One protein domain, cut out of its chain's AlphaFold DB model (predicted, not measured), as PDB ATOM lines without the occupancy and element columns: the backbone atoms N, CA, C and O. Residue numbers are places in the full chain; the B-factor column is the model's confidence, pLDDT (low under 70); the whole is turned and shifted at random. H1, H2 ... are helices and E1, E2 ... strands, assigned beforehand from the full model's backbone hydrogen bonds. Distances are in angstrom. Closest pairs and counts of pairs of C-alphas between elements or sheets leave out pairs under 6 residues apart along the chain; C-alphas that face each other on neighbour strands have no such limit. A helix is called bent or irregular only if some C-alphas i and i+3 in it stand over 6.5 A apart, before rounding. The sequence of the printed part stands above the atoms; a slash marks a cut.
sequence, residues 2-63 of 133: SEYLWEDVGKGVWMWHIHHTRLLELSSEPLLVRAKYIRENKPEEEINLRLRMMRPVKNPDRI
ATOM      1  N   SER A   2      21.871  14.874 -19.725       46.88
ATOM      2  CA  SER A   2      22.454  15.909 -18.854       46.88
ATOM      3  C   SER A   2      23.325  15.261 -17.771       46.88
ATOM      4  O   SER A   2      22.815  14.406 -17.061       46.88
ATOM      5  N   GLU A   3      24.589  15.670 -17.624       54.25
ATOM      6  CA  GLU A   3      25.544  15.191 -16.594       54.25
ATOM      7  C   GLU A   3      25.150  15.538 -15.141       54.25
ATOM      8  O   GLU A   3      25.940  15.350 -14.226       54.25
ATOM      9  N   TYR A   4      23.944  16.057 -14.907       58.75
ATOM     10  CA  TYR A   4      23.491  16.527 -13.598       58.75
ATOM     11  C   TYR A   4      22.251  15.759 -13.160       58.75
ATOM     12  O   TYR A   4      21.219  15.818 -13.840       58.75
ATOM     13  N   LEU A   5      22.334  15.101 -12.005       65.38
ATOM     14  CA  LEU A   5      21.177  14.603 -11.273       65.38
ATOM     15  C   LEU A   5      20.623  15.760 -10.428       65.38
ATOM     16  O   LEU A   5      21.366  16.473  -9.760       65.38
ATOM     17  N   TRP A   6      19.307  15.990 -10.455       75.25
ATOM     18  CA  TRP A   6      18.682  17.055  -9.645       75.25
ATOM     19  C   TRP A   6      18.837  16.841  -8.136       75.25
ATOM     20  O   TRP A   6      18.608  17.766  -7.360       75.25
ATOM     21  N   GLU A   7      19.209  15.628  -7.742       75.31
ATOM     22  CA  GLU A   7      19.489  15.213  -6.370       75.31
ATOM     23  C   GLU A   7      20.722  15.929  -5.798       75.31
ATOM     24  O   GLU A   7      20.752  16.224  -4.606       75.31
ATOM     25  N   ASP A   8      21.663  16.331  -6.659       79.31
ATOM     26  CA  ASP A   8      22.914  16.983  -6.255       79.31
ATOM     27  C   ASP A   8      22.791  18.514  -6.154       79.31
ATOM     28  O   ASP A   8      23.696  19.201  -5.674       79.31
ATOM     29  N   VAL A   9      21.669  19.091  -6.606       84.06
ATOM     30  CA  VAL A   9      21.471  20.547  -6.639       84.06
ATOM     31  C   VAL A   9      20.704  21.010  -5.400       84.06
ATOM     32  O   VAL A   9      19.471  20.948  -5.328       84.06
ATOM     33  N   GLY A  10      21.461  21.512  -4.425       84.94
ATOM     34  CA  GLY A  10      20.943  22.084  -3.184       84.94
ATOM     35  C   GLY A  10      20.285  23.467  -3.325       84.94
ATOM     36  O   GLY A  10      20.018  23.982  -4.414       84.94
ATOM     37  N   LYS A  11      20.020  24.086  -2.169       90.19
ATOM     38  CA  LYS A  11      19.532  25.473  -2.061       90.19
ATOM     39  C   LYS A  11      20.662  26.485  -2.300       90.19
ATOM     40  O   LYS A  11      21.821  26.180  -2.035       90.19
ATOM     41  N   GLY A  12      20.321  27.705  -2.710       92.00
ATOM     42  CA  GLY A  12      21.276  28.797  -2.914       92.00
ATOM     43  C   GLY A  12      22.087  28.691  -4.208       92.00
ATOM     44  O   GLY A  12      23.135  29.319  -4.325       92.00
ATOM     45  N   VAL A  13      21.620  27.903  -5.175       94.38
ATOM     46  CA  VAL A  13      22.259  27.736  -6.484       94.38
ATOM     47  C   VAL A  13      21.556  28.635  -7.493       94.38
ATOM     48  O   VAL A  13      20.328  28.691  -7.529       94.38
ATOM     49  N   TRP A  14      22.315  29.350  -8.320       95.81
ATOM     50  CA  TRP A  14      21.742  30.122  -9.420       95.81
ATOM     51  C   TRP A  14      21.269  29.195 -10.529       95.81
ATOM     52  O   TRP A  14      22.020  28.339 -11.000       95.81
ATOM     53  N   MET A  15      20.034  29.390 -10.970       95.50
ATOM     54  CA  MET A  15      19.360  28.487 -11.890       95.50
ATOM     55  C   MET A  15      18.657  29.255 -13.003       95.50
ATOM     56  O   MET A  15      18.036  30.294 -12.777       95.50
ATOM     57  N   TRP A  16      18.680  28.674 -14.194       95.94
ATOM     58  CA  TRP A  16      17.805  29.031 -15.295       95.94
ATOM     59  C   TRP A  16      16.434  28.383 -15.105       95.94
ATOM     60  O   TRP A  16      16.354  27.190 -14.801       95.94
ATOM     61  N   HIS A  17      15.365  29.148 -15.325       94.88
ATOM     62  CA  HIS A  17      13.998  28.638 -15.493       94.88
ATOM     63  C   HIS A  17      13.460  27.715 -14.372       94.88
ATOM     64  O   HIS A  17      12.699  26.790 -14.658       94.88
ATOM     65  N   ILE A  18      13.782  27.961 -13.089       92.56
ATOM     66  CA  ILE A  18      13.090  27.280 -11.961       92.56
ATOM     67  C   ILE A  18      11.572  27.521 -12.051       92.56
ATOM     68  O   ILE A  18      10.745  26.614 -11.874       92.56
ATOM     69  N   HIS A  19      11.201  28.769 -12.334       90.50
ATOM     70  CA  HIS A  19       9.846  29.200 -12.649       90.50
ATOM     71  C   HIS A  19       9.778  29.564 -14.133       90.50
ATOM     72  O   HIS A  19      10.641  30.277 -14.630       90.50
ATOM     73  N   HIS A  20       8.743  29.107 -14.846       86.38
ATOM     74  CA  HIS A  20       8.601  29.349 -16.292       86.38
ATOM     75  C   HIS A  20       8.431  30.835 -16.654       86.38
ATOM     76  O   HIS A  20       8.606  31.204 -17.807       86.38
ATOM     77  N   THR A  21       8.114  31.690 -15.680       91.12
ATOM     78  CA  THR A  21       8.013  33.149 -15.836       91.12
ATOM     79  C   THR A  21       9.305  33.893 -15.497       91.12
ATOM     80  O   THR A  21       9.345  35.118 -15.590       91.12
ATOM     81  N   ARG A  22      10.363  33.193 -15.069       92.31
ATOM     82  CA  ARG A  22      11.628  33.800 -14.641       92.31
ATOM     83  C   ARG A  22      12.791  33.200 -15.415       92.31
ATOM     84  O   ARG A  22      12.909  31.984 -15.551       92.31
ATOM     85  N   LEU A  23      13.669  34.066 -15.912       95.88
ATOM     86  CA  LEU A  23      14.880  33.625 -16.598       95.88
ATOM     87  C   LEU A  23      15.897  33.066 -15.601       95.88
ATOM     88  O   LEU A  23      16.370  31.951 -15.785       95.88
ATOM     89  N   LEU A  24      16.196  33.824 -14.546       96.25
ATOM     90  CA  LEU A  24      17.236  33.535 -13.562       96.25
ATOM     91  C   LEU A  24      16.665  33.653 -12.151       96.25
ATOM     92  O   LEU A  24      15.963  34.616 -11.847       96.25
ATOM     93  N   GLU A  25      16.996  32.702 -11.284       94.12
ATOM     94  CA  GLU A  25      16.591  32.728  -9.881       94.12
ATOM     95  C   GLU A  25      17.579  31.962  -8.996       94.12
ATOM     96  O   GLU A  25      18.200  30.991  -9.433       94.12
ATOM     97  N   LEU A  26      17.717  32.406  -7.748       94.94
ATOM     98  CA  LEU A  26      18.456  31.694  -6.713       94.94
ATOM     99  C   LEU A  26      17.550  30.612  -6.107       94.94
ATOM    100  O   LEU A  26      16.448  30.916  -5.652       94.94
ATOM    101  N   SER A  27      17.991  29.353  -6.097       93.69
ATOM    102  CA  SER A  27      17.158  28.241  -5.633       93.69
ATOM    103  C   SER A  27      16.804  28.377  -4.148       93.69
ATOM    104  O   SER A  27      17.661  28.425  -3.266       93.69
ATOM    105  N   SER A  28      15.505  28.405  -3.858       90.75
ATOM    106  CA  SER A  28      14.966  28.495  -2.498       90.75
ATOM    107  C   SER A  28      14.893  27.154  -1.763       90.75
ATOM    108  O   SER A  28      14.736  27.123  -0.541       90.75
ATOM    109  N   GLU A  29      14.939  26.062  -2.521       89.69
ATOM    110  CA  GLU A  29      14.747  24.677  -2.098       89.69
ATOM    111  C   GLU A  29      15.606  23.740  -2.968       89.69
ATOM    112  O   GLU A  29      16.058  24.167  -4.038       89.69
ATOM    113  N   PRO A  30      15.848  22.486  -2.543       91.75
ATOM    114  CA  PRO A  30      16.522  21.498  -3.377       91.75
ATOM    115  C   PRO A  30      15.774  21.267  -4.691       91.75
ATOM    116  O   PRO A  30      14.542  21.201  -4.720       91.75
ATOM    117  N   LEU A  31      16.514  21.084  -5.780       91.06
ATOM    118  CA  LEU A  31      15.913  21.016  -7.110       91.06
ATOM    119  C   LEU A  31      15.009  19.793  -7.303       91.06
ATOM    120  O   LEU A  31      14.024  19.858  -8.040       91.06
ATOM    121  N   LEU A  32      15.298  18.702  -6.592       91.56
ATOM    122  CA  LEU A  32      14.449  17.513  -6.557       91.56
ATOM    123  C   LEU A  32      13.025  17.826  -6.069       91.56
ATOM    124  O   LEU A  32      12.061  17.316  -6.642       91.56
ATOM    125  N   VAL A  33      12.878  18.697  -5.061       92.75
ATOM    126  CA  VAL A  33      11.565  19.126  -4.546       92.75
ATOM    127  C   VAL A  33      10.790  19.837  -5.649       92.75
ATOM    128  O   VAL A  33       9.639  19.499  -5.931       92.75
ATOM    129  N   ARG A  34      11.457  20.755  -6.352       93.62
ATOM    130  CA  ARG A  34      10.851  21.481  -7.463       93.62
ATOM    131  C   ARG A  34      10.462  20.559  -8.616       93.62
ATOM    132  O   ARG A  34       9.381  20.704  -9.186       93.62
ATOM    133  N   ALA A  35      11.321  19.608  -8.960       93.19
ATOM    134  CA  ALA A  35      11.046  18.630  -9.998       93.19
ATOM    135  C   ALA A  35       9.847  17.738  -9.654       93.19
ATOM    136  O   ALA A  35       9.015  17.472 -10.519       93.19
ATOM    137  N   LYS A  36       9.732  17.303  -8.393       95.00
ATOM    138  CA  LYS A  36       8.561  16.576  -7.891       95.00
ATOM    139  C   LYS A  36       7.293  17.420  -8.044       95.00
ATOM    140  O   LYS A  36       6.349  16.972  -8.684       95.00
ATOM    141  N   TYR A  37       7.323  18.675  -7.590       94.81
ATOM    142  CA  TYR A  37       6.197  19.597  -7.748       94.81
ATOM    143  C   TYR A  37       5.783  19.781  -9.216       94.81
ATOM    144  O   TYR A  37       4.590  19.783  -9.514       94.81
ATOM    145  N   ILE A  38       6.745  19.910 -10.143       94.62
ATOM    146  CA  ILE A  38       6.456  20.026 -11.580       94.62
ATOM    147  C   ILE A  38       5.699  18.795 -12.086       94.62
ATOM    148  O   ILE A  38       4.703  18.966 -12.778       94.62
ATOM    149  N   ARG A  39       6.133  17.583 -11.718       95.56
ATOM    150  CA  ARG A  39       5.471  16.339 -12.140       95.56
ATOM    151  C   ARG A  39       4.058  16.190 -11.578       95.56
ATOM    152  O   ARG A  39       3.190  15.680 -12.265       95.56
ATOM    153  N   GLU A  40       3.848  16.618 -10.337       97.38
ATOM    154  CA  GLU A  40       2.583  16.407  -9.624       97.38
ATOM    155  C   GLU A  40       1.529  17.487  -9.907       97.38
ATOM    156  O   GLU A  40       0.345  17.238  -9.721       97.38
ATOM    157  N   ASN A  41       1.938  18.697 -10.312       97.00
ATOM    158  CA  ASN A  41       1.049  19.868 -10.288       97.00
ATOM    159  C   ASN A  41       1.009  20.675 -11.592       97.00
ATOM    160  O   ASN A  41       0.364  21.727 -11.618       97.00
ATOM    161  N   LYS A  42       1.762  20.303 -12.634       94.88
ATOM    162  CA  LYS A  42       1.796  21.062 -13.900       94.88
ATOM    163  C   LYS A  42       1.120  20.296 -15.032       94.88
ATOM    164  O   LYS A  42       1.094  19.070 -14.963       94.88
ATOM    165  N   PRO A  43       0.587  21.006 -16.048       96.69
ATOM    166  CA  PRO A  43      -0.009  20.363 -17.213       96.69
ATOM    167  C   PRO A  43       0.979  19.392 -17.860       96.69
ATOM    168  O   PRO A  43       2.173  19.698 -17.946       96.69
ATOM    169  N   GLU A  44       0.495  18.219 -18.266       96.75
ATOM    170  CA  GLU A  44       1.318  17.093 -18.719       96.75
ATOM    171  C   GLU A  44       2.235  17.485 -19.886       96.75
ATOM    172  O   GLU A  44       3.433  17.190 -19.888       96.75
ATOM    173  N   GLU A  45       1.691  18.258 -20.822       96.75
ATOM    174  CA  GLU A  45       2.371  18.800 -21.992       96.75
ATOM    175  C   GLU A  45       3.533  19.745 -21.639       96.75
ATOM    176  O   GLU A  45       4.481  19.898 -22.414       96.75
ATOM    177  N   GLU A  46       3.513  20.348 -20.449       95.38
ATOM    178  CA  GLU A  46       4.543  21.279 -19.996       95.38
ATOM    179  C   GLU A  46       5.656  20.617 -19.173       95.38
ATOM    180  O   GLU A  46       6.754  21.178 -19.062       95.38
ATOM    181  N   ILE A  47       5.403  19.446 -18.579       94.88
ATOM    182  CA  ILE A  47       6.316  18.796 -17.624       94.88
ATOM    183  C   ILE A  47       7.693  18.588 -18.255       94.88
ATOM    184  O   ILE A  47       8.703  19.051 -17.717       94.88
ATOM    185  N   ASN A  48       7.743  17.944 -19.424       94.94
ATOM    186  CA  ASN A  48       9.000  17.600 -20.090       94.94
ATOM    187  C   ASN A  48       9.830  18.838 -20.436       94.94
ATOM    188  O   ASN A  48      11.046  18.859 -20.219       94.94
ATOM    189  N   LEU A  49       9.179  19.891 -20.937       94.88
ATOM    190  CA  LEU A  49       9.852  21.140 -21.272       94.88
ATOM    191  C   LEU A  49      10.405  21.817 -20.014       94.88
ATOM    192  O   LEU A  49      11.585  22.164 -19.973       94.88
ATOM    193  N   ARG A  50       9.591  21.956 -18.964       94.94
ATOM    194  CA  ARG A  50       9.996  22.611 -17.711       94.94
ATOM    195  C   ARG A  50      11.168  21.897 -17.050       94.94
ATOM    196  O   ARG A  50      12.158  22.535 -16.702       94.94
ATOM    197  N   LEU A  51      11.089  20.574 -16.941       93.25
ATOM    198  CA  LEU A  51      12.157  19.749 -16.385       93.25
ATOM    199  C   LEU A  51      13.451  19.846 -17.210       93.25
ATOM    200  O   LEU A  51      14.541  19.916 -16.649       93.25
ATOM    201  N   ARG A  52      13.348  19.911 -18.544       92.69
ATOM    202  CA  ARG A  52      14.510  20.065 -19.432       92.69
ATOM    203  C   ARG A  52      15.178  21.437 -19.317       92.69
ATOM    204  O   ARG A  52      16.404  21.513 -19.471       92.69
ATOM    205  N   MET A  53      14.394  22.500 -19.131       93.69
ATOM    206  CA  MET A  53      14.872  23.890 -19.120       93.69
ATOM    207  C   MET A  53      15.407  24.334 -17.758       93.69
ATOM    208  O   MET A  53      16.289  25.189 -17.708       93.69
ATOM    209  N   MET A  54      14.926  23.727 -16.674       92.75
ATOM    210  CA  MET A  54      15.380  23.999 -15.315       92.75
ATOM    211  C   MET A  54      16.818  23.496 -15.098       92.75
ATOM    212  O   MET A  54      17.051  22.297 -14.932       92.75
ATOM    213  N   ARG A  55      17.805  24.402 -15.129       91.81
ATOM    214  CA  ARG A  55      19.240  24.047 -15.147       91.81
ATOM    215  C   ARG A  55      20.096  24.977 -14.294       91.81
ATOM    216  O   ARG A  55      19.839  26.175 -14.308       91.81
ATOM    217  N   PRO A  56      21.156  24.481 -13.638       93.88
ATOM    218  CA  PRO A  56      22.128  25.350 -12.984       93.88
ATOM    219  C   PRO A  56      22.814  26.301 -13.964       93.88
ATOM    220  O   PRO A  56      23.093  25.956 -15.119       93.88
ATOM    221  N   VAL A  57      23.119  27.505 -13.489       95.44
ATOM    222  CA  VAL A  57      24.002  28.431 -14.193       95.44
ATOM    223  C   VAL A  57      25.411  27.848 -14.179       95.44
ATOM    224  O   VAL A  57      26.011  27.689 -13.123       95.44
ATOM    225  N   LYS A  58      25.959  27.545 -15.362       94.56
ATOM    226  CA  LYS A  58      27.283  26.910 -15.493       94.56
ATOM    227  C   LYS A  58      28.444  27.775 -14.994       94.56
ATOM    228  O   LYS A  58      29.457  27.240 -14.572       94.56
ATOM    229  N   ASN A  59      28.319  29.097 -15.104       95.75
ATOM    230  CA  ASN A  59      29.334  30.047 -14.657       95.75
ATOM    231  C   ASN A  59      28.650  31.179 -13.867       95.75
ATOM    232  O   ASN A  59      28.301  32.208 -14.458       95.75
ATOM    233  N   PRO A  60      28.372  30.965 -12.568       94.75
ATOM    234  CA  PRO A  60      27.665  31.936 -11.738       94.75
ATOM    235  C   PRO A  60      28.475  33.217 -11.487       94.75
ATOM    236  O   PRO A  60      27.879  34.253 -11.201       94.75
ATOM    237  N   ASP A  61      29.800  33.198 -11.667       96.44
ATOM    238  CA  ASP A  61      30.654  34.382 -11.494       96.44
ATOM    239  C   ASP A  61      30.395  35.457 -12.553       96.44
ATOM    240  O   ASP A  61      30.633  36.639 -12.318       96.44
ATOM    241  N   ARG A  62      29.836  35.066 -13.705       97.62
ATOM    242  CA  ARG A  62      29.410  35.995 -14.761       97.62
ATOM    243  C   ARG A  62      28.081  36.691 -14.470       97.62
ATOM    244  O   ARG A  62      27.679  37.557 -15.248       97.62
ATOM    245  N   ILE A  63      27.377  36.314 -13.405       97.69
ATOM    246  CA  ILE A  63      26.167  37.018 -12.979       97.69
ATOM    247  C   ILE A  63      26.596  38.370 -12.384       97.69
ATOM    248  O   ILE A  63      27.458  38.381 -11.500       97.69
TER     249      ILE A  63
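Overview. This is residues 2 to 63 of the 133 residues of an uncharacterized protein of marine sediment metagenome (UniProt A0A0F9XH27). Two helices folded back on each other as a helical hairpin, H1 and H2, make one end of an elongated domain; beyond their open end lies a small hairpin of two very short strands, E1 and E2, with the last printed residues running on past E1. The printed part has 62 residues, with the order E1, E2, H1, H2 and one antiparallel sheet, E1 - E2. The class is mixed, helices and strands, though under half of the residues are in named elements. The whole is compact, with a radius of gyration of the C-alphas of 11.2 A and spans of 35 by 22 by 22 A.

Arrangement. Pass residues 2 to 13, which hold no named element, and look at E1, residues 14 to 16, and E2, residues 24 to 26. They form an antiparallel hairpin at 147 degrees; N 15 and O 25 are 2.9 A apart and N 25 and O 15 are 3.0 A apart, both within hydrogen-bond range. Residues 15 to 16 of E1 also pair, antiparallel, with residues 55 to 56. Next find H1, residues 31 to 41, and H2, residues 44 to 53: this helical hairpin touches, closest at the C-alphas of Arg 39 and Ile 47, 6.1 A, with a shallow tilt of 16 degrees, opposite ways. E1 and H1 are apart, and so are E2 and H2. In H1 every O i to N i+4 pair is within hydrogen-bond range, in H2 4 of 6.

Along the chain. Find C-alpha 14 at (21.742, 30.122, -9.420), where E1 begins. H1 measures 15.2 A. H2, also 15.2 A, ends at C-alpha 53 at (14.872, 23.890, -19.120); it is irregular, with C-alphas 45 and 48 7.0 A apart.

Size, cuts and confidence. The C-alphas farthest apart, of Glu 44 and Asp 61, are 34.8 A apart. The printed part has no cut, and no link is long. Mean pLDDT of the printed part is 90.5; residues 2 to 5 are under 70.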